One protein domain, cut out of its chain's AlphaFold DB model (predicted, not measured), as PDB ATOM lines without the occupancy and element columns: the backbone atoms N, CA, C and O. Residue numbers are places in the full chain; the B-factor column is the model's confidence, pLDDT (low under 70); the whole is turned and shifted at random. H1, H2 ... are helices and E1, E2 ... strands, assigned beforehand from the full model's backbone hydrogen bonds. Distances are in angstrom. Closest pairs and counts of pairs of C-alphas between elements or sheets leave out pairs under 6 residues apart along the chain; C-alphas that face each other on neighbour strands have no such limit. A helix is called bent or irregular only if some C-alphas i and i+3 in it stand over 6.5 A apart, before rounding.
ATOM      1  N   LYS A   6     -20.540   4.156  17.215       87.06
ATOM      2  CA  LYS A   6     -19.883   2.831  17.193       87.06
ATOM      3  C   LYS A   6     -19.230   2.471  15.857       87.06
ATOM      4  O   LYS A   6     -18.357   1.617  15.821       87.06
ATOM      5  N   THR A   7     -19.695   3.070  14.764       88.00
ATOM      6  CA  THR A   7     -19.168   2.819  13.412       88.00
ATOM      7  C   THR A   7     -18.256   3.935  12.915       88.00
ATOM      8  O   THR A   7     -17.767   3.860  11.790       88.00
ATOM      9  N   SER A   8     -18.070   4.981  13.722       91.31
ATOM     10  CA  SER A   8     -17.234   6.124  13.375       91.31
ATOM     11  C   SER A   8     -15.758   5.877  13.683       91.31
ATOM     12  O   SER A   8     -15.466   5.149  14.632       91.31
ATOM     13  N   PRO A   9     -14.823   6.497  12.933       91.56
ATOM     14  CA  PRO A   9     -13.388   6.349  13.178       91.56
ATOM     15  C   PRO A   9     -12.946   6.810  14.573       91.56
ATOM     16  O   PRO A   9     -11.926   6.359  15.073       91.56
ATOM     17  N   THR A  10     -13.712   7.708  15.190       92.94
ATOM     18  CA  THR A  10     -13.416   8.374  16.468       92.94
ATOM     19  C   THR A  10     -14.265   7.847  17.624       92.94
ATOM     20  O   THR A  10     -14.240   8.413  18.711       92.94
ATOM     21  N   LEU A  11     -15.079   6.808  17.390       92.50
ATOM     22  CA  LEU A  11     -16.079   6.297  18.342       92.50
ATOM     23  C   LEU A  11     -17.044   7.380  18.877       92.50
ATOM     24  O   LEU A  11     -17.694   7.214  19.908       92.50
ATOM     25  N   SER A  12     -17.195   8.462  18.116       93.19
ATOM     26  CA  SER A  12     -17.831   9.724  18.481       93.19
ATOM     27  C   SER A  12     -18.757  10.194  17.354       93.19
ATOM     28  O   SER A  12     -18.696   9.725  16.218       93.19
ATOM     29  N   ILE A  13     -19.662  11.127  17.638       93.31
ATOM     30  CA  ILE A  13     -20.438  11.803  16.584       93.31
ATOM     31  C   ILE A  13     -19.655  12.948  15.917       93.31
ATOM     32  O   ILE A  13     -20.213  13.644  15.072       93.31
ATOM     33  N   ASN A  14     -18.382  13.131  16.287       94.38
ATOM     34  CA  ASN A  14     -17.509  14.218  15.850       94.38
ATOM     35  C   ASN A  14     -16.172  13.709  15.297       94.38
ATOM     36  O   ASN A  14     -15.788  12.558  15.481       94.38
ATOM     37  N   HIS A  15     -15.404  14.627  14.717       94.50
ATOM     38  CA  HIS A  15     -14.058  14.407  14.182       94.50
ATOM     39  C   HIS A  15     -12.954  14.204  15.243       94.50
ATOM     40  O   HIS A  15     -11.782  14.147  14.891       94.50
ATOM     41  N   THR A  16     -13.319  14.086  16.521       94.00
ATOM     42  CA  THR A  16     -12.421  13.850  17.661       94.00
ATOM     43  C   THR A  16     -12.975  12.732  18.544       94.00
ATOM     44  O   THR A  16     -14.195  12.580  18.673       94.00
ATOM     45  N   ASP A  17     -12.069  11.967  19.145       93.19
ATOM     46  CA  ASP A  17     -12.298  10.924  20.146       93.19
ATOM     47  C   ASP A  17     -12.337  11.468  21.588       93.19
ATOM     48  O   ASP A  17     -12.396  10.694  22.544       93.19
ATOM     49  N   PHE A  18     -12.343  12.794  21.766       92.88
ATOM     50  CA  PHE A  18     -12.451  13.430  23.074       92.88
ATOM     51  C   PHE A  18     -13.763  13.039  23.773       92.88
ATOM     52  O   PHE A  18     -14.846  13.540  23.446       92.88
ATOM     53  N   GLU A  19     -13.646  12.140  24.751       92.38
ATOM     54  CA  GLU A  19     -14.760  11.461  25.424       92.38
ATOM     55  C   GLU A  19     -15.862  12.412  25.920       92.38
ATOM     56  O   GLU A  19     -17.027  12.148  25.608       92.38
ATOM     57  N   PRO A  20     -15.565  13.574  26.540       92.31
ATOM     58  CA  PRO A  20     -16.617  14.474  27.012       92.31
ATOM     59  C   PRO A  20     -17.545  14.992  25.904       92.31
ATOM     60  O   PRO A  20     -18.693  15.353  26.171       92.31
ATOM     61  N   MET A  21     -17.067  15.022  24.653       88.94
ATOM     62  CA  MET A  21     -17.812  15.466  23.470       88.94
ATOM     63  C   MET A  21     -18.317  14.316  22.598       88.94
ATOM     64  O   MET A  21     -19.003  14.572  21.613       88.94
ATOM     65  N   GLN A  22     -18.067  13.053  22.949       90.06
ATOM     66  CA  GLN A  22     -18.335  11.905  22.072       90.06
ATOM     67  C   GLN A  22     -19.791  11.809  21.564       90.06
ATOM     68  O   GLN A  22     -20.048  11.303  20.470       90.06
ATOM     69  N   PHE A  23     -20.761  12.312  22.339       89.88
ATOM     70  CA  PHE A  23     -22.191  12.313  21.995       89.88
ATOM     71  C   PHE A  23     -22.797  13.717  21.899       89.88
ATOM     72  O   PHE A  23     -24.019  13.849  21.824       89.88
ATOM     73  N   ARG A  24     -21.971  14.769  21.908       90.75
ATOM     74  CA  ARG A  24     -22.422  16.162  21.806       90.75
ATOM     75  C   ARG A  24     -21.924  16.768  20.495       90.75
ATOM     76  O   ARG A  24     -20.726  16.693  20.248       90.75
ATOM     77  N   PRO A  25     -22.796  17.340  19.648       91.25
ATOM     78  CA  PRO A  25     -22.374  17.944  18.390       91.25
ATOM     79  C   PRO A  25     -21.313  19.023  18.614       91.25
ATOM     80  O   PRO A  25     -21.525  19.956  19.386       91.25
ATOM     81  N   PHE A  26     -20.181  18.891  17.932       91.38
ATOM     82  CA  PHE A  26     -19.099  19.863  17.974       91.38
ATOM     83  C   PHE A  26     -19.384  20.981  16.965       91.38
ATOM     84  O   PHE A  26     -19.293  20.771  15.755       91.38
ATOM     85  N   ILE A  27     -19.758  22.163  17.460       91.56
ATOM     86  CA  ILE A  27     -20.244  23.277  16.626       91.56
ATOM     87  C   ILE A  27     -19.214  24.387  16.384       91.56
ATOM     88  O   ILE A  27     -19.411  25.195  15.482       91.56
ATOM     89  N   LEU A  28     -18.159  24.462  17.203       94.31
ATOM     90  CA  LEU A  28     -17.235  25.595  17.219       94.31
ATOM     91  C   LEU A  28     -15.856  25.183  17.742       94.31
ATOM     92  O   LEU A  28     -15.751  24.641  18.841       94.31
ATOM     93  N   SER A  29     -14.804  25.504  16.988       94.69
ATOM     94  CA  SER A  29     -13.410  25.410  17.444       94.69
ATOM     95  C   SER A  29     -12.929  26.751  17.997       94.69
ATOM     96  O   SER A  29     -13.229  27.793  17.417       94.69
ATOM     97  N   ILE A  30     -12.149  26.737  19.078       94.94
ATOM     98  CA  ILE A  30     -11.513  27.939  19.633       94.94
ATOM     99  C   ILE A  30     -10.019  27.662  19.787       94.94
ATOM    100  O   ILE A  30      -9.639  26.734  20.496       94.94
ATOM    101  N   GLU A  31      -9.192  28.467  19.128       94.12
ATOM    102  CA  GLU A  31      -7.732  28.453  19.252       94.12
ATOM    103  C   GLU A  31      -7.280  29.683  20.043       94.12
ATOM    104  O   GLU A  31      -7.740  30.796  19.781       94.12
ATOM    105  N   THR A  32      -6.373  29.503  21.006       92.31
ATOM    106  CA  THR A  32      -5.921  30.587  21.892       92.31
ATOM    107  C   THR A  32      -4.408  30.734  21.873       92.31
ATOM    108  O   THR A  32      -3.686  29.796  22.211       92.31
ATOM    109  N   LYS A  33      -3.917  31.941  21.579       87.81
ATOM    110  CA  LYS A  33      -2.491  32.284  21.558       87.81
ATOM    111  C   LYS A  33      -2.197  33.519  22.398       87.81
ATOM    112  O   LYS A  33      -2.955  34.485  22.403       87.81
ATOM    113  N   LYS A  34      -1.044  33.506  23.076       80.44
ATOM    114  CA  LYS A  34      -0.562  34.658  23.855       80.44
ATOM    115  C   LYS A  34      -0.032  35.774  22.945       80.44
ATOM    116  O   LYS A  34      -0.583  36.865  22.974       80.44
ATOM    117  N   SER A  35       0.977  35.473  22.116       69.12
ATOM    118  CA  SER A  35       1.629  36.449  21.213       69.12
ATOM    119  C   SER A  35       2.223  35.834  19.936       69.12
ATOM    120  O   SER A  35       2.992  36.495  19.245       69.12
ATOM    121  N   GLU A  36       1.923  34.570  19.620       64.56
ATOM    122  CA  GLU A  36       2.443  33.934  18.399       64.56
ATOM    123  C   GLU A  36       1.892  34.606  17.128       64.56
ATOM    124  O   GLU A  36       0.783  35.149  17.170       64.56
ATOM    125  N   PRO A  37       2.629  34.567  15.997       67.56
ATOM    126  CA  PRO A  37       2.139  35.085  14.724       67.56
ATOM    127  C   PRO A  37       0.777  34.485  14.362       67.56
ATOM    128  O   PRO A  37       0.568  33.275  14.479       67.56
ATOM    129  N   GLY A  38      -0.144  35.328  13.889       67.50
ATOM    130  CA  GLY A  38      -1.521  34.926  13.581       67.50
ATOM    131  C   GLY A  38      -1.630  33.805  12.539       67.50
ATOM    132  O   GLY A  38      -2.618  33.073  12.536       67.50
ATOM    133  N   ASP A  39      -0.607  33.624  11.702       77.12
ATOM    134  CA  ASP A  39      -0.549  32.572  10.682       77.12
ATOM    135  C   ASP A  39      -0.496  31.165  11.296       77.12
ATOM    136  O   ASP A  39      -1.129  30.243  10.783       77.12
ATOM    137  N   MET A  40       0.167  30.997  12.448       83.38
ATOM    138  CA  MET A  40       0.222  29.704  13.142       83.38
ATOM    139  C   MET A  40      -1.133  29.325  13.739       83.38
ATOM    140  O   MET A  40      -1.558  28.176  13.626       83.38
ATOM    141  N   ALA A  41      -1.847  30.293  14.322       85.56
ATOM    142  CA  ALA A  41      -3.194  30.062  14.838       85.56
ATOM    143  C   ALA A  41      -4.177  29.702  13.711       85.56
ATOM    144  O   ALA A  41      -4.992  28.793  13.863       85.56
ATOM    145  N   GLN A  42      -4.067  30.374  12.556       90.81
ATOM    146  CA  GLN A  42      -4.860  30.056  11.365       90.81
ATOM    147  C   GLN A  42      -4.553  28.657  10.826       90.81
ATOM    148  O   GLN A  42      -5.477  27.930  10.466       90.81
ATOM    149  N   LEU A  43      -3.281  28.252  10.814       90.94
ATOM    150  CA  LEU A  43      -2.893  26.907  10.400       90.94
ATOM    151  C   LEU A  43      -3.491  25.842  11.328       90.94
ATOM    152  O   LEU A  43      -4.093  24.884  10.848       90.94
ATOM    153  N   GLN A  44      -3.375  26.020  12.648       92.62
ATOM    154  CA  GLN A  44      -3.889  25.058  13.628       92.62
ATOM    155  C   GLN A  44      -5.407  24.898  13.534       92.62
ATOM    156  O   GLN A  44      -5.897  23.780  13.351       92.62
ATOM    157  N   ILE A  45      -6.155  26.004  13.563       94.75
ATOM    158  CA  ILE A  45      -7.614  25.935  13.437       94.75
ATOM    159  C   ILE A  45      -8.038  25.430  12.052       94.75
ATOM    160  O   ILE A  45      -9.020  24.698  11.937       94.75
ATOM    161  N   GLY A  46      -7.272  25.742  11.002       95.38
ATOM    162  CA  GLY A  46      -7.489  25.229   9.652       95.38
ATOM    163  C   GLY A  46      -7.397  23.705   9.577       95.38
ATOM    164  O   GLY A  46      -8.254  23.074   8.959       95.38
ATOM    165  N   VAL A  47      -6.420  23.097  10.260       95.88
ATOM    166  CA  VAL A  47      -6.287  21.631  10.355       95.88
ATOM    167  C   VAL A  47      -7.499  21.008  11.050       95.88
ATOM    168  O   VAL A  47      -8.015  19.984  10.591       95.88
ATOM    169  N   TRP A  48      -7.986  21.620  12.131       96.00
ATOM    170  CA  TRP A  48      -9.162  21.127  12.852       96.00
ATOM    171  C   TRP A  48     -10.430  21.211  12.003       96.00
ATOM    172  O   TRP A  48     -11.143  20.218  11.861       96.00
ATOM    173  N   LEU A  49     -10.664  22.349  11.352       96.69
ATOM    174  CA  LEU A  49     -11.824  22.547  10.483       96.69
ATOM    175  C   LEU A  49     -11.782  21.629   9.250       96.69
ATOM    176  O   LEU A  49     -12.797  21.030   8.895       96.69
ATOM    177  N   ALA A  50     -10.610  21.422   8.640       96.81
ATOM    178  CA  ALA A  50     -10.444  20.455   7.552       96.81
ATOM    179  C   ALA A  50     -10.721  19.012   8.011       96.81
ATOM    180  O   ALA A  50     -11.368  18.236   7.302       96.81
ATOM    181  N   SER A  51     -10.282  18.654   9.221       96.69
ATOM    182  CA  SER A  51     -10.579  17.350   9.826       96.69
ATOM    183  C   SER A  51     -12.077  17.178  10.082       96.69
ATOM    184  O   SER A  51     -12.627  16.103   9.824       96.69
ATOM    185  N   GLN A  52     -12.760  18.245  10.507       97.31
ATOM    186  CA  GLN A  52     -14.209  18.254  10.658       97.31
ATOM    187  C   GLN A  52     -14.912  18.019   9.321       97.31
ATOM    188  O   GLN A  52     -15.714  17.093   9.228       97.31
ATOM    189  N   TRP A  53     -14.573  18.758   8.263       97.81
ATOM    190  CA  TRP A  53     -15.145  18.533   6.929       97.81
ATOM    191  C   TRP A  53     -14.913  17.114   6.412       97.81
ATOM    192  O   TRP A  53     -15.848  16.475   5.923       97.81
ATOM    193  N   LYS A  54     -13.702  16.571   6.589       96.69
ATOM    194  CA  LYS A  54     -13.378  15.187   6.215       96.69
ATOM    195  C   LYS A  54     -14.261  14.176   6.951       96.69
ATOM    196  O   LYS A  54     -14.758  13.230   6.335       96.69
ATOM    197  N   PHE A  55     -14.489  14.384   8.246       96.81
ATOM    198  CA  PHE A  55     -15.388  13.547   9.036       96.81
ATOM    199  C   PHE A  55     -16.841  13.659   8.562       96.81
ATOM    200  O   PHE A  55     -17.502  12.637   8.387       96.81
ATOM    201  N   LEU A  56     -17.341  14.873   8.312       96.81
ATOM    202  CA  LEU A  56     -18.715  15.086   7.847       96.81
ATOM    203  C   LEU A  56     -18.954  14.448   6.477       96.81
ATOM    204  O   LEU A  56     -19.958  13.763   6.292       96.81
ATOM    205  N   ARG A  57     -18.000  14.576   5.549       96.69
ATOM    206  CA  ARG A  57     -18.035  13.886   4.253       96.69
ATOM    207  C   ARG A  57     -18.126  12.370   4.422       96.69
ATOM    208  O   ARG A  57     -18.978  11.725   3.814       96.69
ATOM    209  N   TRP A  58     -17.266  11.796   5.266       95.56
ATOM    210  CA  TRP A  58     -17.294  10.364   5.580       95.56
ATOM    211  C   TRP A  58     -18.645   9.939   6.181       95.56
ATOM    212  O   TRP A  58     -19.209   8.914   5.793       95.56
ATOM    213  N   ALA A  59     -19.189  10.743   7.092       95.44
ATOM    214  CA  ALA A  59     -20.438  10.467   7.784       95.44
ATOM    215  C   ALA A  59     -21.644  10.470   6.832       95.44
ATOM    216  O   ALA A  59     -22.473   9.557   6.887       95.44
ATOM    217  N   VAL A  60     -21.710  11.454   5.929       95.50
ATOM    218  CA  VAL A  60     -22.720  11.534   4.863       95.50
ATOM    219  C   VAL A  60     -22.629  10.310   3.955       95.50
ATOM    220  O   VAL A  60     -23.634   9.623   3.766       95.50
ATOM    221  N   LYS A  61     -21.422   9.964   3.482       94.25
ATOM    222  CA  LYS A  61     -21.187   8.755   2.673       94.25
ATOM    223  C   LYS A  61     -21.732   7.504   3.366       94.25
ATOM    224  O   LYS A  61     -22.492   6.739   2.779       94.25
ATOM    225  N   LYS A  62     -21.437   7.319   4.659       92.56
ATOM    226  CA  LYS A  62     -21.958   6.180   5.434       92.56
ATOM    227  C   LYS A  62     -23.476   6.168   5.576       92.56
ATOM    228  O   LYS A  62     -24.048   5.080   5.668       92.56
ATOM    229  N   LYS A  63     -24.134   7.327   5.626       91.25
ATOM    230  CA  LYS A  63     -25.598   7.392   5.661       91.25
ATOM    231  C   LYS A  63     -26.202   6.971   4.323       91.25
ATOM    232  O   LYS A  63     -27.085   6.116   4.332       91.25
ATOM    233  N   LEU A  64     -25.690   7.504   3.214       90.88
ATOM    234  CA  LEU A  64     -26.152   7.173   1.861       90.88
ATOM    235  C   LEU A  64     -26.002   5.673   1.571       90.88
ATOM    236  O   LEU A  64     -26.962   5.023   1.168       90.88
ATOM    237  N   GLN A  65     -24.852   5.086   1.921       89.12
ATOM    238  CA  GLN A  65     -24.606   3.645   1.778       89.12
ATOM    239  C   GLN A  65     -25.606   2.773   2.555       89.12
ATOM    240  O   GLN A  65     -25.994   1.710   2.083       89.12
ATOM    241  N   LYS A  66     -26.047   3.208   3.745       85.75
ATOM    242  CA  LYS A  66     -27.017   2.466   4.573       85.75
ATOM    243  C   LYS A  66     -28.464   2.594   4.093       85.75
ATOM    244  O   LYS A  66     -29.280   1.752   4.452       85.75
ATOM    245  N   GLN A  67     -28.799   3.661   3.370       82.75
ATOM    246  CA  GLN A  67     -30.150   3.906   2.845       82.75
ATOM    247  C   GLN A  67     -30.380   3.252   1.479       82.75
ATOM    248  O   GLN A  67     -31.487   3.302   0.949       82.75
ATOM    249  N   ARG A  68     -29.340   2.636   0.918       74.88
ATOM    250  CA  ARG A  68     -29.364   2.077  -0.420       74.88
ATOM    251  C   ARG A  68     -30.180   0.771  -0.476       74.88
ATOM    252  O   ARG A  68     -29.913  -0.137   0.313       74.88
ATOM    253  N   PRO A  69     -31.141   0.639  -1.409       65.69
ATOM    254  CA  PRO A  69     -31.755  -0.647  -1.729       65.69
ATOM    255  C   PRO A  69     -30.756  -1.552  -2.469       65.69
ATOM    256  O   PRO A  69     -29.877  -1.074  -3.187       65.69
ATOM    257  N   ALA A  70     -30.880  -2.871  -2.305       63.44
ATOM    258  CA  ALA A  70     -30.059  -3.843  -3.026       63.44
ATOM    259  C   ALA A  70     -30.418  -3.818  -4.527       63.44
ATOM    260  O   ALA A  70     -31.392  -4.440  -4.946       63.44
ATOM    261  N   HIS A  71     -29.677  -3.059  -5.335       62.12
ATOM    262  CA  HIS A  71     -29.842  -3.046  -6.790       62.12
ATOM    263  C   HIS A  71     -28.501  -2.950  -7.522       62.12
ATOM    264  O   HIS A  71     -27.588  -2.271  -7.048       62.12
ATOM    265  N   ASN A  72     -28.439  -3.651  -8.662       55.75
ATOM    266  CA  ASN A  72     -27.304  -3.816  -9.575       55.75
ATOM    267  C   ASN A  72     -27.347  -2.760 -10.707       55.75
ATOM    268  O   ASN A  72     -27.842  -3.053 -11.787       55.75
ATOM    269  N   LEU A  73     -26.874  -1.535 -10.485       62.47
ATOM    270  CA  LEU A  73     -26.189  -0.753 -11.530       62.47
ATOM    271  C   LEU A  73     -24.696  -1.149 -11.662       62.47
ATOM    272  O   LEU A  73     -24.185  -1.964 -10.886       62.47
ATOM    273  N   ASP A  74     -24.007  -0.558 -12.636       72.31
ATOM    274  CA  ASP A  74     -22.579  -0.739 -12.911       72.31
ATOM    275  C   ASP A  74     -21.688   0.153 -12.025       72.31
ATOM    276  O   ASP A  74     -22.085   1.242 -11.616       72.31
ATOM    277  N   ALA A  75     -20.461  -0.305 -11.739       70.94
ATOM    278  CA  ALA A  75     -19.524   0.284 -10.767       70.94
ATOM    279  C   ALA A  75     -19.299   1.807 -10.910       70.94
ATOM    280  O   ALA A  75     -19.259   2.508  -9.902       70.94
ATOM    281  N   ILE A  76     -19.172   2.303 -12.146       74.62
ATOM    282  CA  ILE A  76     -18.796   3.694 -12.461       74.62
ATOM    283  C   ILE A  76     -19.936   4.668 -12.147       74.62
ATOM    284  O   ILE A  76     -19.730   5.649 -11.441       74.62
ATOM    285  N   THR A  77     -21.156   4.360 -12.595       76.06
ATOM    286  CA  THR A  77     -22.340   5.205 -12.367       76.06
ATOM    287  C   THR A  77     -22.611   5.402 -10.873       76.06
ATOM    288  O   THR A  77     -23.041   6.470 -10.454       76.06
ATOM    289  N   TYR A  78     -22.279   4.416 -10.032       77.06
ATOM    290  CA  TYR A  78     -22.430   4.575  -8.584       77.06
ATOM    291  C   TYR A  78     -21.461   5.546  -7.940       77.06
ATOM    292  O   TYR A  78     -21.820   6.153  -6.934       77.06
ATOM    293  N   GLU A  79     -20.213   5.593  -8.403       81.62
ATOM    294  CA  GLU A  79     -19.223   6.486  -7.805       81.62
ATOM    295  C   GLU A  79     -19.597   7.940  -8.093       81.62
ATOM    296  O   GLU A  79     -19.507   8.777  -7.197       81.62
ATOM    297  N   GLU A  80     -20.115   8.205  -9.295       83.75
ATOM    298  CA  GLU A  80     -20.642   9.510  -9.694       83.75
ATOM    299  C   GLU A  80     -21.899   9.889  -8.890       83.75
ATOM    300  O   GLU A  80     -21.909  10.941  -8.248       83.75
ATOM    301  N   ASP A  81     -22.904   9.006  -8.812       85.38
ATOM    302  CA  ASP A  81     -24.137   9.240  -8.040       85.38
ATOM    303  C   ASP A  81     -23.864   9.426  -6.531       85.38
ATOM    304  O   ASP A  81     -24.487  10.252  -5.853       85.38
ATOM    305  N   GLU A  82     -22.937   8.640  -5.961       88.88
ATOM    306  CA  GLU A  82     -22.558   8.748  -4.546       88.88
ATOM    307  C   GLU A  82     -21.860  10.086  -4.276       88.88
ATOM    308  O   GLU A  82     -22.174  10.748  -3.280       88.88
ATOM    309  N   GLU A  83     -20.945  10.505  -5.153       91.56
ATOM    310  CA  GLU A  83     -20.240  11.777  -5.010       91.56
ATOM    311  C   GLU A  83     -21.183  12.972  -5.171       91.56
ATOM    312  O   GLU A  83     -21.113  13.913  -4.373       91.56
ATOM    313  N   GLU A  84     -22.123  12.917  -6.116       91.69
ATOM    314  CA  GLU A  84     -23.155  13.944  -6.281       91.69
ATOM    315  C   GLU A  84     -24.038  14.050  -5.029       91.69
ATOM    316  O   GLU A  84     -24.294  15.152  -4.528       91.69
ATOM    317  N   GLY A  85     -24.449  12.916  -4.453       93.25
ATOM    318  CA  GLY A  85     -25.213  12.880  -3.206       93.25
ATOM    319  C   GLY A  85     -24.445  13.472  -2.018       93.25
ATOM    320  O   GLY A  85     -25.010  14.231  -1.218       93.25
ATOM    321  N   ILE A  86     -23.147  13.171  -1.907       95.00
ATOM    322  CA  ILE A  86     -22.262  13.733  -0.876       95.00
ATOM    323  C   ILE A  86     -22.115  15.246  -1.063       95.00
ATOM    324  O   ILE A  86     -22.309  16.002  -0.105       95.00
ATOM    325  N   SER A  87     -21.806  15.690  -2.281       94.44
ATOM    326  CA  SER A  87     -21.643  17.103  -2.630       94.44
ATOM    327  C   SER A  87     -22.930  17.893  -2.369       94.44
ATOM    328  O   SER A  87     -22.921  18.937  -1.709       94.44
ATOM    329  N   THR A  88     -24.077  17.333  -2.758       94.94
ATOM    330  CA  THR A  88     -25.398  17.916  -2.503       94.94
ATOM    331  C   THR A  88     -25.662  18.083  -1.012       94.94
ATOM    332  O   THR A  88     -26.129  19.138  -0.595       94.94
ATOM    333  N   ALA A  89     -25.358  17.086  -0.180       96.06
ATOM    334  CA  ALA A  89     -25.551  17.194   1.265       96.06
ATOM    335  C   ALA A  89     -24.620  18.235   1.908       96.06
ATOM    336  O   ALA A  89     -25.078  19.045   2.720       96.06
ATOM    337  N   LEU A  90     -23.334  18.233   1.544       96.75
ATOM    338  CA  LEU A  90     -22.339  19.158   2.096       96.75
ATOM    339  C   LEU A  90     -22.593  20.605   1.664       96.75
ATOM    340  O   LEU A  90     -22.469  21.495   2.497       96.75
ATOM    341  N   SER A  91     -23.056  20.847   0.434       95.31
ATOM    342  CA  SER A  91     -23.422  22.195  -0.037       95.31
ATOM    343  C   SER A  91     -24.605  22.818   0.718       95.31
ATOM    344  O   SER A  91     -24.796  24.031   0.673       95.31
ATOM    345  N   LYS A  92     -25.404  22.017   1.446       96.75
ATOM    346  CA  LYS A  92     -26.454  22.533   2.345       96.75
ATOM    347  C   LYS A  92     -25.926  23.000   3.702       96.75
ATOM    348  O   LYS A  92     -26.703  23.579   4.460       96.75
ATOM    349  N   LEU A  93     -24.654  22.757   4.022       96.94
ATOM    350  CA  LEU A  93     -23.990  23.336   5.186       96.94
ATOM    351  C   LEU A  93     -23.123  24.517   4.716       96.94
ATOM    352  O   LEU A  93     -22.112  24.291   4.058       96.94
ATOM    353  N   PRO A  94     -23.490  25.773   5.030       94.06
ATOM    354  CA  PRO A  94     -22.869  26.934   4.389       94.06
ATOM    355  C   PRO A  94     -21.402  27.140   4.789       94.06
ATOM    356  O   PRO A  94     -20.585  27.524   3.958       94.06
ATOM    357  N   PHE A  95     -21.061  26.900   6.056       96.38
ATOM    358  CA  PHE A  95     -19.703  27.013   6.589       96.38
ATOM    359  C   PHE A  95     -19.584  26.264   7.925       96.38
ATOM    360  O   PHE A  95     -20.582  25.792   8.464       96.38
ATOM    361  N   ILE A  96     -18.375  26.187   8.481       97.12
ATOM    362  CA  ILE A  96     -18.123  25.817   9.882       97.12
ATOM    363  C   ILE A  96     -17.286  26.925  10.534       97.12
ATOM    364  O   ILE A  96     -16.216  27.247  10.000       97.12
ATOM    365  N   PRO A  97     -17.752  27.525  11.645       96.88
ATOM    366  CA  PRO A  97     -17.055  28.615  12.306       96.88
ATOM    367  C   PRO A  97     -15.934  28.127  13.230       96.88
ATOM    368  O   PRO A  97     -15.957  27.022  13.774       96.88
ATOM    369  N   GLY A  98     -14.988  29.024  13.473       96.25
ATOM    370  CA  GLY A  98     -13.978  28.933  14.512       96.25
ATOM    371  C   GLY A  98     -13.673  30.314  15.088       96.25
ATOM    372  O   GLY A  98     -13.981  31.340  14.482       96.25
ATOM    373  N   ILE A  99     -13.050  30.353  16.260       96.56
ATOM    374  CA  ILE A  99     -12.558  31.583  16.880       96.56
ATOM    375  C   ILE A  99     -11.057  31.454  17.083       96.56
ATOM    376  O   ILE A  99     -10.576  30.440  17.584       96.56
ATOM    377  N   ILE A 100     -10.327  32.508  16.738       95.50
ATOM    378  CA  ILE A 100      -8.946  32.694  17.170       95.50
ATOM    379  C   ILE A 100      -8.934  33.804  18.215       95.50
ATOM    380  O   ILE A 100      -9.388  34.917  17.948       95.50
ATOM    381  N   ILE A 101      -8.393  33.505  19.391       94.56
ATOM    382  CA  ILE A 101      -8.129  34.481  20.444       94.56
ATOM    383  C   ILE A 101      -6.626  34.730  20.469       94.56
ATOM    384  O   ILE A 101      -5.852  33.819  20.764       94.56
ATOM    385  N   GLN A 102      -6.211  35.955  20.163       91.75
ATOM    386  CA  GLN A 102      -4.811  36.366  20.193       91.75
ATOM    387  C   GLN A 102      -4.644  37.537  21.159       91.75
ATOM    388  O   GLN A 102      -5.129  38.642  20.908       91.75
ATOM    389  N   GLY A 103      -3.985  37.279  22.289       91.19
ATOM    390  CA  GLY A 103      -3.941  38.221  23.404       91.19
ATOM    391  C   GLY A 103      -5.356  38.540  23.894       91.19
ATOM    392  O   GLY A 103      -6.055  37.668  24.404       91.19
ATOM    393  N   ASN A 104      -5.783  39.786  23.711       92.62
ATOM    394  CA  ASN A 104      -7.124  40.264  24.058       92.62
ATOM    395  C   ASN A 104      -8.091  40.324  22.866       92.62
ATOM    396  O   ASN A 104      -9.243  40.698  23.060       92.62
ATOM    397  N   SER A 105      -7.646  39.994  21.650       93.81
ATOM    398  CA  SER A 105      -8.424  40.154  20.418       93.81
ATOM    399  C   SER A 105      -9.094  38.849  19.999       93.81
ATOM    400  O   SER A 105      -8.440  37.812  19.905       93.81
ATOM    401  N   TRP A 106     -10.394  38.913  19.711       96.44
ATOM    402  CA  TRP A 106     -11.228  37.780  19.313       96.44
ATOM    403  C   TRP A 106     -11.601  37.900  17.838       96.44
ATOM    404  O   TRP A 106     -12.276  38.844  17.420       96.44
ATOM    405  N   LYS A 107     -11.149  36.940  17.036       95.44
ATOM    406  CA  LYS A 107     -11.296  36.921  15.579       95.44
ATOM    407  C   LYS A 107     -12.173  35.755  15.151       95.44
ATOM    408  O   LYS A 107     -11.939  34.621  15.567       95.44
ATOM    409  N   LEU A 108     -13.150  36.029  14.292       96.12
ATOM    410  CA  LEU A 108     -13.932  34.983  13.640       96.12
ATOM    411  C   LEU A 108     -13.121  34.403  12.479       96.12
ATOM    412  O   LEU A 108     -12.572  35.140  11.658       96.12
ATOM    413  N   VAL A 109     -13.093  33.082  12.372       95.62
ATOM    414  CA  VAL A 109     -12.710  32.382  11.146       95.62
ATOM    415  C   VAL A 109     -13.867  31.499  10.709       95.62
ATOM    416  O   VAL A 109     -14.619  30.991  11.538       95.62
ATOM    417  N   ILE A 110     -14.023  31.308   9.407       96.06
ATOM    418  CA  ILE A 110     -15.006  30.371   8.866       96.06
ATOM    419  C   ILE A 110     -14.323  29.469   7.851       96.06
ATOM    420  O   ILE A 110     -13.378  29.875   7.180       96.06
ATOM    421  N   SER A 111     -14.802  28.242   7.725       97.25
ATOM    422  CA  SER A 111     -14.356  27.326   6.682       97.25
ATOM    423  C   SER A 111     -15.519  26.906   5.801       97.25
ATOM    424  O   SER A 111     -16.616  26.661   6.300       97.25
ATOM    425  N   THR A 112     -15.274  26.808   4.502       97.38
ATOM    426  CA  THR A 112     -16.230  26.297   3.514       97.38
ATOM    427  C   THR A 112     -15.672  25.039   2.859       97.38
ATOM    428  O   THR A 112     -14.460  24.802   2.893       97.38
ATOM    429  N   TYR A 113     -16.549  24.238   2.256       96.88
ATOM    430  CA  TYR A 113     -16.171  23.019   1.553       96.88
ATOM    431  C   TYR A 113     -16.759  22.995   0.148       96.88
ATOM    432  O   TYR A 113     -17.976  23.054  -0.022       96.88
ATOM    433  N   THR A 114     -15.890  22.915  -0.854       91.31
ATOM    434  CA  THR A 114     -16.266  22.919  -2.273       91.31
ATOM    435  C   THR A 114     -15.300  22.013  -3.021       91.31
ATOM    436  O   THR A 114     -14.097  22.069  -2.768       91.31
ATOM    437  N   ASP A 115     -15.819  21.145  -3.890       86.62
ATOM    438  CA  ASP A 115     -15.034  20.263  -4.769       86.62
ATOM    439  C   ASP A 115     -13.927  19.482  -4.045       86.62
ATOM    440  O   ASP A 115     -12.760  19.464  -4.435       86.62
ATOM    441  N   GLY A 116     -14.270  18.875  -2.909       86.25
ATOM    442  CA  GLY A 116     -13.315  18.079  -2.140       86.25
ATOM    443  C   GLY A 116     -12.375  18.892  -1.237       86.25
ATOM    444  O   GLY A 116     -11.680  18.310  -0.396       86.25
ATOM    445  N   LYS A 117     -12.360  20.223  -1.364       92.56
ATOM    446  CA  LYS A 117     -11.389  21.117  -0.730       92.56
ATOM    447  C   LYS A 117     -12.017  21.944   0.388       92.56
ATOM    448  O   LYS A 117     -13.081  22.534   0.237       92.56
ATOM    449  N   THR A 118     -11.306  22.020   1.514       96.25
ATOM    450  CA  THR A 118     -11.614  22.973   2.589       96.25
ATOM    451  C   THR A 118     -10.902  24.294   2.319       96.25
ATOM    452  O   THR A 118      -9.685  24.302   2.125       96.25
ATOM    453  N   THR A 119     -11.639  25.401   2.360       96.75
ATOM    454  CA  THR A 119     -11.082  26.757   2.286       96.75
ATOM    455  C   THR A 119     -11.310  27.455   3.618       96.75
ATOM    456  O   THR A 119     -12.442  27.517   4.093       96.75
ATOM    457  N   LEU A 120     -10.238  27.965   4.226       96.50
ATOM    458  CA  LEU A 120     -10.302  28.764   5.446       96.50
ATOM    459  C   LEU A 120     -10.356  30.249   5.081       96.50
ATOM    460  O   LEU A 120      -9.481  30.754   4.382       96.50
ATOM    461  N   TRP A 121     -11.349  30.945   5.611       94.81
ATOM    462  CA  TRP A 121     -11.512  32.383   5.489       94.81
ATOM    463  C   TRP A 121     -11.238  33.010   6.849       94.81
ATOM    464  O   TRP A 121     -11.964  32.785   7.823       94.81
ATOM    465  N   SER A 122     -10.162  33.787   6.927       85.69
ATOM    466  CA  SER A 122      -9.840  34.530   8.139       85.69
ATOM    467  C   SER A 122     -10.626  35.837   8.146       85.69
ATOM    468  O   SER A 122     -10.380  36.706   7.313       85.69
ATOM    469  N   GLY A 123     -11.601  35.945   9.049       74.25
ATOM    470  CA  GLY A 123     -12.502  37.089   9.145       74.25
ATOM    471  C   GLY A 123     -11.926  38.248   9.953       74.25
ATOM    472  O   GLY A 123     -10.730  38.327  10.219       74.25
ATOM    473  N   SER A 124     -12.792  39.168  10.359       81.81
ATOM    474  CA  SER A 124     -12.416  40.341  11.150       81.81
ATOM    475  C   SER A 124     -12.411  40.045  12.654       81.81
ATOM    476  O   SER A 124     -13.035  39.094  13.135       81.81
ATOM    477  N   VAL A 125     -11.696  40.879  13.413       94.56
ATOM    478  CA  VAL A 125     -11.844  40.942  14.873       94.56
ATOM    479  C   VAL A 125     -13.262  41.422  15.175       94.56
ATOM    480  O   VAL A 125     -13.666  42.463  14.663       94.56
ATOM    481  N   PHE A 126     -14.012  40.660  15.970       95.81
ATOM    482  CA  PHE A 126     -15.389  41.006  16.353       95.81
ATOM    483  C   PHE A 126     -15.494  41.524  17.791       95.81
ATOM    484  O   PHE A 126     -16.556  41.970  18.212       95.81
ATOM    485  N   GLY A 127     -14.390  41.487  18.535       96.75
ATOM    486  CA  GLY A 127     -14.284  42.164  19.812       96.75
ATOM    487  C   GLY A 127     -12.924  41.970  20.467       96.75
ATOM    488  O   GLY A 127     -12.071  41.200  20.016       96.75
ATOM    489  N   LYS A 128     -12.729  42.714  21.545       96.44
ATOM    490  CA  LYS A 128     -11.535  42.750  22.377       96.44
ATOM    491  C   LYS A 128     -11.911  42.766  23.853       96.44
ATOM    492  O   LYS A 128     -12.979  43.229  24.227       96.44
ATOM    493  N   THR A 129     -11.018  42.317  24.722       96.25
ATOM    494  CA  THR A 129     -11.254  42.360  26.177       96.25
ATOM    495  C   THR A 129     -10.719  43.636  26.841       96.25
ATOM    496  O   THR A 129     -10.459  43.633  28.039       96.25
ATOM    497  N   GLU A 130     -10.505  44.709  26.072       95.81
ATOM    498  CA  GLU A 130      -9.939  45.984  26.553       95.81
ATOM    499  C   GLU A 130     -11.010  46.996  26.973       95.81
ATOM    500  O   GLU A 130     -10.730  47.903  27.753       95.81
ATOM    501  N   SER A 131     -12.238  46.850  26.471       96.56
ATOM    502  CA  SER A 131     -13.349  47.748  26.775       96.56
ATOM    503  C   SER A 131     -14.608  46.956  27.109       96.56
ATOM    504  O   SER A 131     -14.823  45.853  26.605       96.56
ATOM    505  N   LEU A 132     -15.473  47.523  27.954       97.50
ATOM    506  CA  LEU A 132     -16.744  46.891  28.308       97.50
ATOM    507  C   LEU A 132     -17.631  46.671  27.070       97.50
ATOM    508  O   LEU A 132     -18.262  45.625  26.943       97.50
ATOM    509  N   LEU A 133     -17.647  47.636  26.145       97.62
ATOM    510  CA  LEU A 133     -18.401  47.544  24.895       97.62
ATOM    511  C   LEU A 133     -17.919  46.369  24.036       97.62
ATOM    512  O   LEU A 133     -18.731  45.571  23.571       97.62
ATOM    513  N   ASP A 134     -16.607  46.228  23.876       97.88
ATOM    514  CA  ASP A 134     -16.023  45.142  23.093       97.88
ATOM    515  C   ASP A 134     -16.218  43.770  23.759       97.88
ATOM    516  O   ASP A 134     -16.430  42.771  23.071       97.88
ATOM    517  N   ILE A 135     -16.230  43.708  25.095       98.19
ATOM    518  CA  ILE A 135     -16.589  42.488  25.833       98.19
ATOM    519  C   ILE A 135     -18.040  42.094  25.534       98.19
ATOM    520  O   ILE A 135     -18.317  40.920  25.277       98.19
ATOM    521  N   TYR A 136     -18.971  43.053  25.510       98.31
ATOM    522  CA  TYR A 136     -20.347  42.772  25.103       98.31
ATOM    523  C   TYR A 136     -20.442  42.323  23.641       98.31
ATOM    524  O   TYR A 136     -21.222  41.414  23.352       98.31
ATOM    525  N   ALA A 137     -19.625  42.875  22.740       97.88
ATOM    526  CA  ALA A 137     -19.540  42.410  21.355       97.88
ATOM    527  C   ALA A 137     -19.043  40.955  21.264       97.88
ATOM    528  O   ALA A 137     -19.620  40.160  20.520       97.88
ATOM    529  N   ILE A 138     -18.056  40.564  22.086       98.12
ATOM    530  CA  ILE A 138     -17.601  39.166  22.192       98.12
ATOM    531  C   ILE A 138     -18.758  38.257  22.620       98.12
ATOM    532  O   ILE A 138     -19.034  37.246  21.973       98.12
ATOM    533  N   VAL A 139     -19.457  38.620  23.699       98.19
ATOM    534  CA  VAL A 139     -20.588  37.836  24.216       98.19
ATOM    535  C   VAL A 139     -21.695  37.718  23.167       98.19
ATOM    536  O   VAL A 139     -22.229  36.625  22.971       98.19
ATOM    537  N   ALA A 140     -22.027  38.808  22.472       98.25
ATOM    538  CA  ALA A 140     -23.009  38.800  21.393       98.25
ATOM    539  C   ALA A 140     -22.578  37.869  20.250       98.25
ATOM    540  O   ALA A 140     -23.344  36.990  19.865       98.25
ATOM    541  N   GLY A 141     -21.331  37.970  19.781       96.94
ATOM    542  CA  GLY A 141     -20.804  37.109  18.722       96.94
ATOM    543  C   GLY A 141     -20.832  35.621  19.082       96.94
ATOM    544  O   GLY A 141     -21.260  34.798  18.277       96.94
ATOM    545  N   ILE A 142     -20.463  35.253  20.314       97.12
ATOM    546  CA  ILE A 142     -20.545  33.856  20.780       97.12
ATOM    547  C   ILE A 142     -22.002  33.370  20.810       97.12
ATOM    548  O   ILE A 142     -22.278  32.224  20.448       97.12
ATOM    549  N   ARG A 143     -22.950  34.226  21.214       97.81
ATOM    550  CA  ARG A 143     -24.383  33.885  21.215       97.81
ATOM    551  C   ARG A 143     -24.921  33.673  19.804       97.81
ATOM    552  O   ARG A 143     -25.678  32.726  19.609       97.81
ATOM    553  N   GLU A 144     -24.493  34.478  18.836       97.31
ATOM    554  CA  GLU A 144     -24.839  34.284  17.423       97.31
ATOM    555  C   GLU A 144     -24.271  32.969  16.872       97.31
ATOM    556  O   GLU A 144     -24.977  32.216  16.205       97.31
ATOM    557  N   LEU A 145     -23.032  32.611  17.222       96.25
ATOM    558  CA  LEU A 145     -22.443  31.322  16.832       96.25
ATOM    559  C   LEU A 145     -23.164  30.129  17.479       96.25
ATOM    560  O   LEU A 145     -23.367  29.096  16.837       96.25
ATOM    561  N   ALA A 146     -23.596  30.264  18.733       95.88
ATOM    562  CA  ALA A 146     -24.416  29.256  19.395       95.88
ATOM    563  C   ALA A 146     -25.802  29.122  18.735       95.88
ATOM    564  O   ALA A 146     -26.277  28.000  18.537       95.88
ATOM    565  N   ALA A 147     -26.430  30.242  18.360       97.62
ATOM    566  CA  ALA A 147     -27.686  30.253  17.613       97.62
ATOM    567  C   ALA A 147     -27.522  29.573  16.249       97.62
ATOM    568  O   ALA A 147     -28.291  28.674  15.924       97.62
ATOM    569  N   TRP A 148     -26.455  29.884  15.511       97.50
ATOM    570  CA  TRP A 148     -26.111  29.200  14.264       97.50
ATOM    571  C   TRP A 148     -25.952  27.683  14.455       97.50
ATOM    572  O   TRP A 148     -26.504  26.889  13.688       97.50
ATOM    573  N   GLY A 149     -25.258  27.251  15.513       96.50
ATOM    574  CA  GLY A 149     -25.105  25.832  15.833       96.50
ATOM    575  C   GLY A 149     -26.448  25.131  16.078       96.50
ATOM    576  O   GLY A 149     -26.664  24.007  15.618       96.50
ATOM    577  N   ARG A 150     -27.370  25.808  16.769       95.81
ATOM    578  CA  ARG A 150     -28.722  25.316  17.068       95.81
ATOM    579  C   ARG A 150     -29.631  25.299  15.839       95.81
ATOM    580  O   ARG A 150     -30.339  24.315  15.650       95.81
ATOM    581  N   ASP A 151     -29.619  26.362  15.043       96.88
ATOM    582  CA  ASP A 151     -30.631  26.621  14.011       96.88
ATOM    583  C   ASP A 151     -30.205  26.124  12.625       96.88
ATOM    584  O   ASP A 151     -31.056  25.842  11.784       96.88
ATOM    585  N   ILE A 152     -28.898  25.967  12.391       97.00
ATOM    586  CA  ILE A 152     -28.334  25.556  11.098       97.00
ATOM    587  C   ILE A 152     -27.603  24.219  11.222       97.00
ATOM    588  O   ILE A 152     -27.991  23.236  10.585       97.00
ATOM    589  N   TYR A 153     -26.565  24.150  12.063       96.88
ATOM    590  CA  TYR A 153     -25.687  22.976  12.114       96.88
ATOM    591  C   TYR A 153     -26.405  21.728  12.630       96.88
ATOM    592  O   TYR A 153     -26.327  20.664  12.018       96.88
ATOM    593  N   LEU A 154     -27.125  21.836  13.749       95.25
ATOM    594  CA  LEU A 154     -27.784  20.690  14.364       95.25
ATOM    595  C   LEU A 154     -28.908  20.100  13.487       95.25
ATOM    596  O   LEU A 154     -28.931  18.875  13.329       95.25
ATOM    597  N   PRO A 155     -29.813  20.895  12.879       96.06
ATOM    598  CA  PRO A 155     -30.790  20.382  11.921       96.06
ATOM    599  C   PRO A 155     -30.129  19.705  10.721       96.06
ATOM    600  O   PRO A 155     -30.556  18.619  10.323       96.06
ATOM    601  N   TRP A 156     -29.050  20.289  10.190       97.06
ATOM    602  CA  TRP A 156     -28.280  19.683   9.106       97.06
ATOM    603  C   TRP A 156     -27.670  18.336   9.534       97.06
ATOM    604  O   TRP A 156     -27.883  17.323   8.867       97.06
ATOM    605  N   LEU A 157     -27.008  18.278  10.694       95.25
ATOM    606  CA  LEU A 157     -26.391  17.062  11.234       95.25
ATOM    607  C   LEU A 157     -27.433  15.951  11.428       95.25
ATOM    608  O   LEU A 157     -27.205  14.796  11.057       95.25
ATOM    609  N   LYS A 158     -28.610  16.295  11.960       93.31
ATOM    610  CA  LYS A 158     -29.735  15.361  12.105       93.31
ATOM    611  C   LYS A 158     -30.255  14.873  10.755       93.31
ATOM    612  O   LYS A 158     -30.472  13.679  10.578       93.31
ATOM    613  N   LYS A 159     -30.424  15.770   9.784       94.31
ATOM    614  CA  LYS A 159     -30.960  15.428   8.462       94.31
ATOM    615  C   LYS A 159     -29.999  14.585   7.631       94.31
ATOM    616  O   LYS A 159     -30.452  13.647   6.979       94.31
ATOM    617  N   TYR A 160     -28.697  14.858   7.661       94.31
ATOM    618  CA  TYR A 160     -27.725  14.264   6.731       94.31
ATOM    619  C   TYR A 160     -26.793  13.221   7.349       94.31
ATOM    620  O   TYR A 160     -26.169  12.470   6.608       94.31
ATOM    621  N   ILE A 161     -26.720  13.111   8.680       92.88
ATOM    622  CA  ILE A 161     -25.800  12.173   9.347       92.88
ATOM    623  C   ILE A 161     -26.531  11.291  10.362       92.88
ATOM    624  O   ILE A 161     -26.478  10.062  10.270       92.88
ATOM    625  N   LEU A 162     -27.244  11.891  11.314       88.62
ATOM    626  CA  LEU A 162     -27.959  11.137  12.344       88.62
ATOM    627  C   LEU A 162     -29.305  10.627  11.797       88.62
ATOM    628  O   LEU A 162     -29.730  10.986  10.697       88.62
TER     629      LEU A 162
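Overview. This is residues 6 to 162 of the 165 residues of an uncharacterized protein of Hypocrea virens (strain Gv29-8 / FGSC 10586) (UniProt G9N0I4). A twisted sheet of four strands, E1 to E4, curls round one long helix, H1, while a second long helix, H3, runs along its other face. H1 runs on past the sheet, and there H2 packs on its last part; the tip, residues 66 to 81, sticks out free and adds to the length of a rod-like whole. The printed part has 157 residues, with three named helices and four named strands in the order E1 H1 H2 E2 E3 E4 H3; the sheet order is E1, E2, E3, E4, mixed, and the class is mixed, helices and strands. It is only just compact, close to loose, with a radius of gyration of the C-alphas of 17.9 A and spans of 64 by 27 by 25 A.

Arrangement. Start at Lys 6 and pass the long stretch of residues 6 to 28, which has no named element, to reach E1, residues 29 to 33. Its parallel neighbour is E2, residues 96 to 102, at 15 degrees; look there for N 31 and O 99, 2.9 A apart and within hydrogen-bond range. Between these strands come H1, residues 38 to 67, and H2, residues 75 to 91; E1, H1, H2 and E2 form a strand-helix-strand unit, two parallel neighbour strands with helices between, with a right-handed crossover. The sheet curls round H1 at residues 38 to 57, and the closest C-alphas of H1 and E1 are those of Ile 45 and Glu 31, 6.3 A apart. With residues 56 to 64 alone, H1 touches H2, closest at the C-alphas of Val 60 and Ile 86, 6.2 A; they run opposite ways at a steep tilt of 54 degrees. H2 only grazes the sheet, with residues 87 to 91. E2, E3 at residues 105 to 114 and E4 at residues 117 to 128 form a meander, each strand the antiparallel neighbour of the one before. In the hairpin of E2 and E3, N 98 and O 109 are 2.8 A apart; in that of E3 and E4, N 121 and O 110 are 2.8 A apart. H3, residues 132 to 160, is on the opposite face from H1, giving three layers, helices on both faces of a sheet. Its height over the sheet is 9.2 A, and it runs along the strands, at 6 degrees to E4 on the local plane. The closest C-alphas of E4 and H3 are those of Gly 127 and Asp 134, 4.8 A apart. H1 has each O i to N i+4 pair within hydrogen-bond range, H2 12 of 13 and H3 22 of 25.

Along the chain. Find C-alpha 29 at (-13.410, 25.410, 17.444), where E1 begins. From C-alpha 38 at (-1.521, 34.926, 13.581), H1 runs 43.6 A to Gln 67, and H2 covers 24.7 A from Ala 75 to Ser 91. E2 is 19.9 A long, E3 29.6 A and E4 31.7 A. H3 runs 40.6 A from Leu 132 to C-alpha 160 at (-27.725, 14.264, 6.731); it is irregular, but only just, with C-alphas 151 and 154 6.6 A apart.

Size, cuts and confidence. The two C-alphas farthest apart are those of Asn 72 and Ser 131, 64.6 A. Without the free residues 66 to 81, of which 75 to 81 belong to H2, the body spans 52 by 28 by 27 A. The printed part has no cut; the link from H1 to H2 is short, and the other links are tight. Mean pLDDT of the printed part is 91.1, and you will find values under 70 at residues 35 to 38 and 69 to 73.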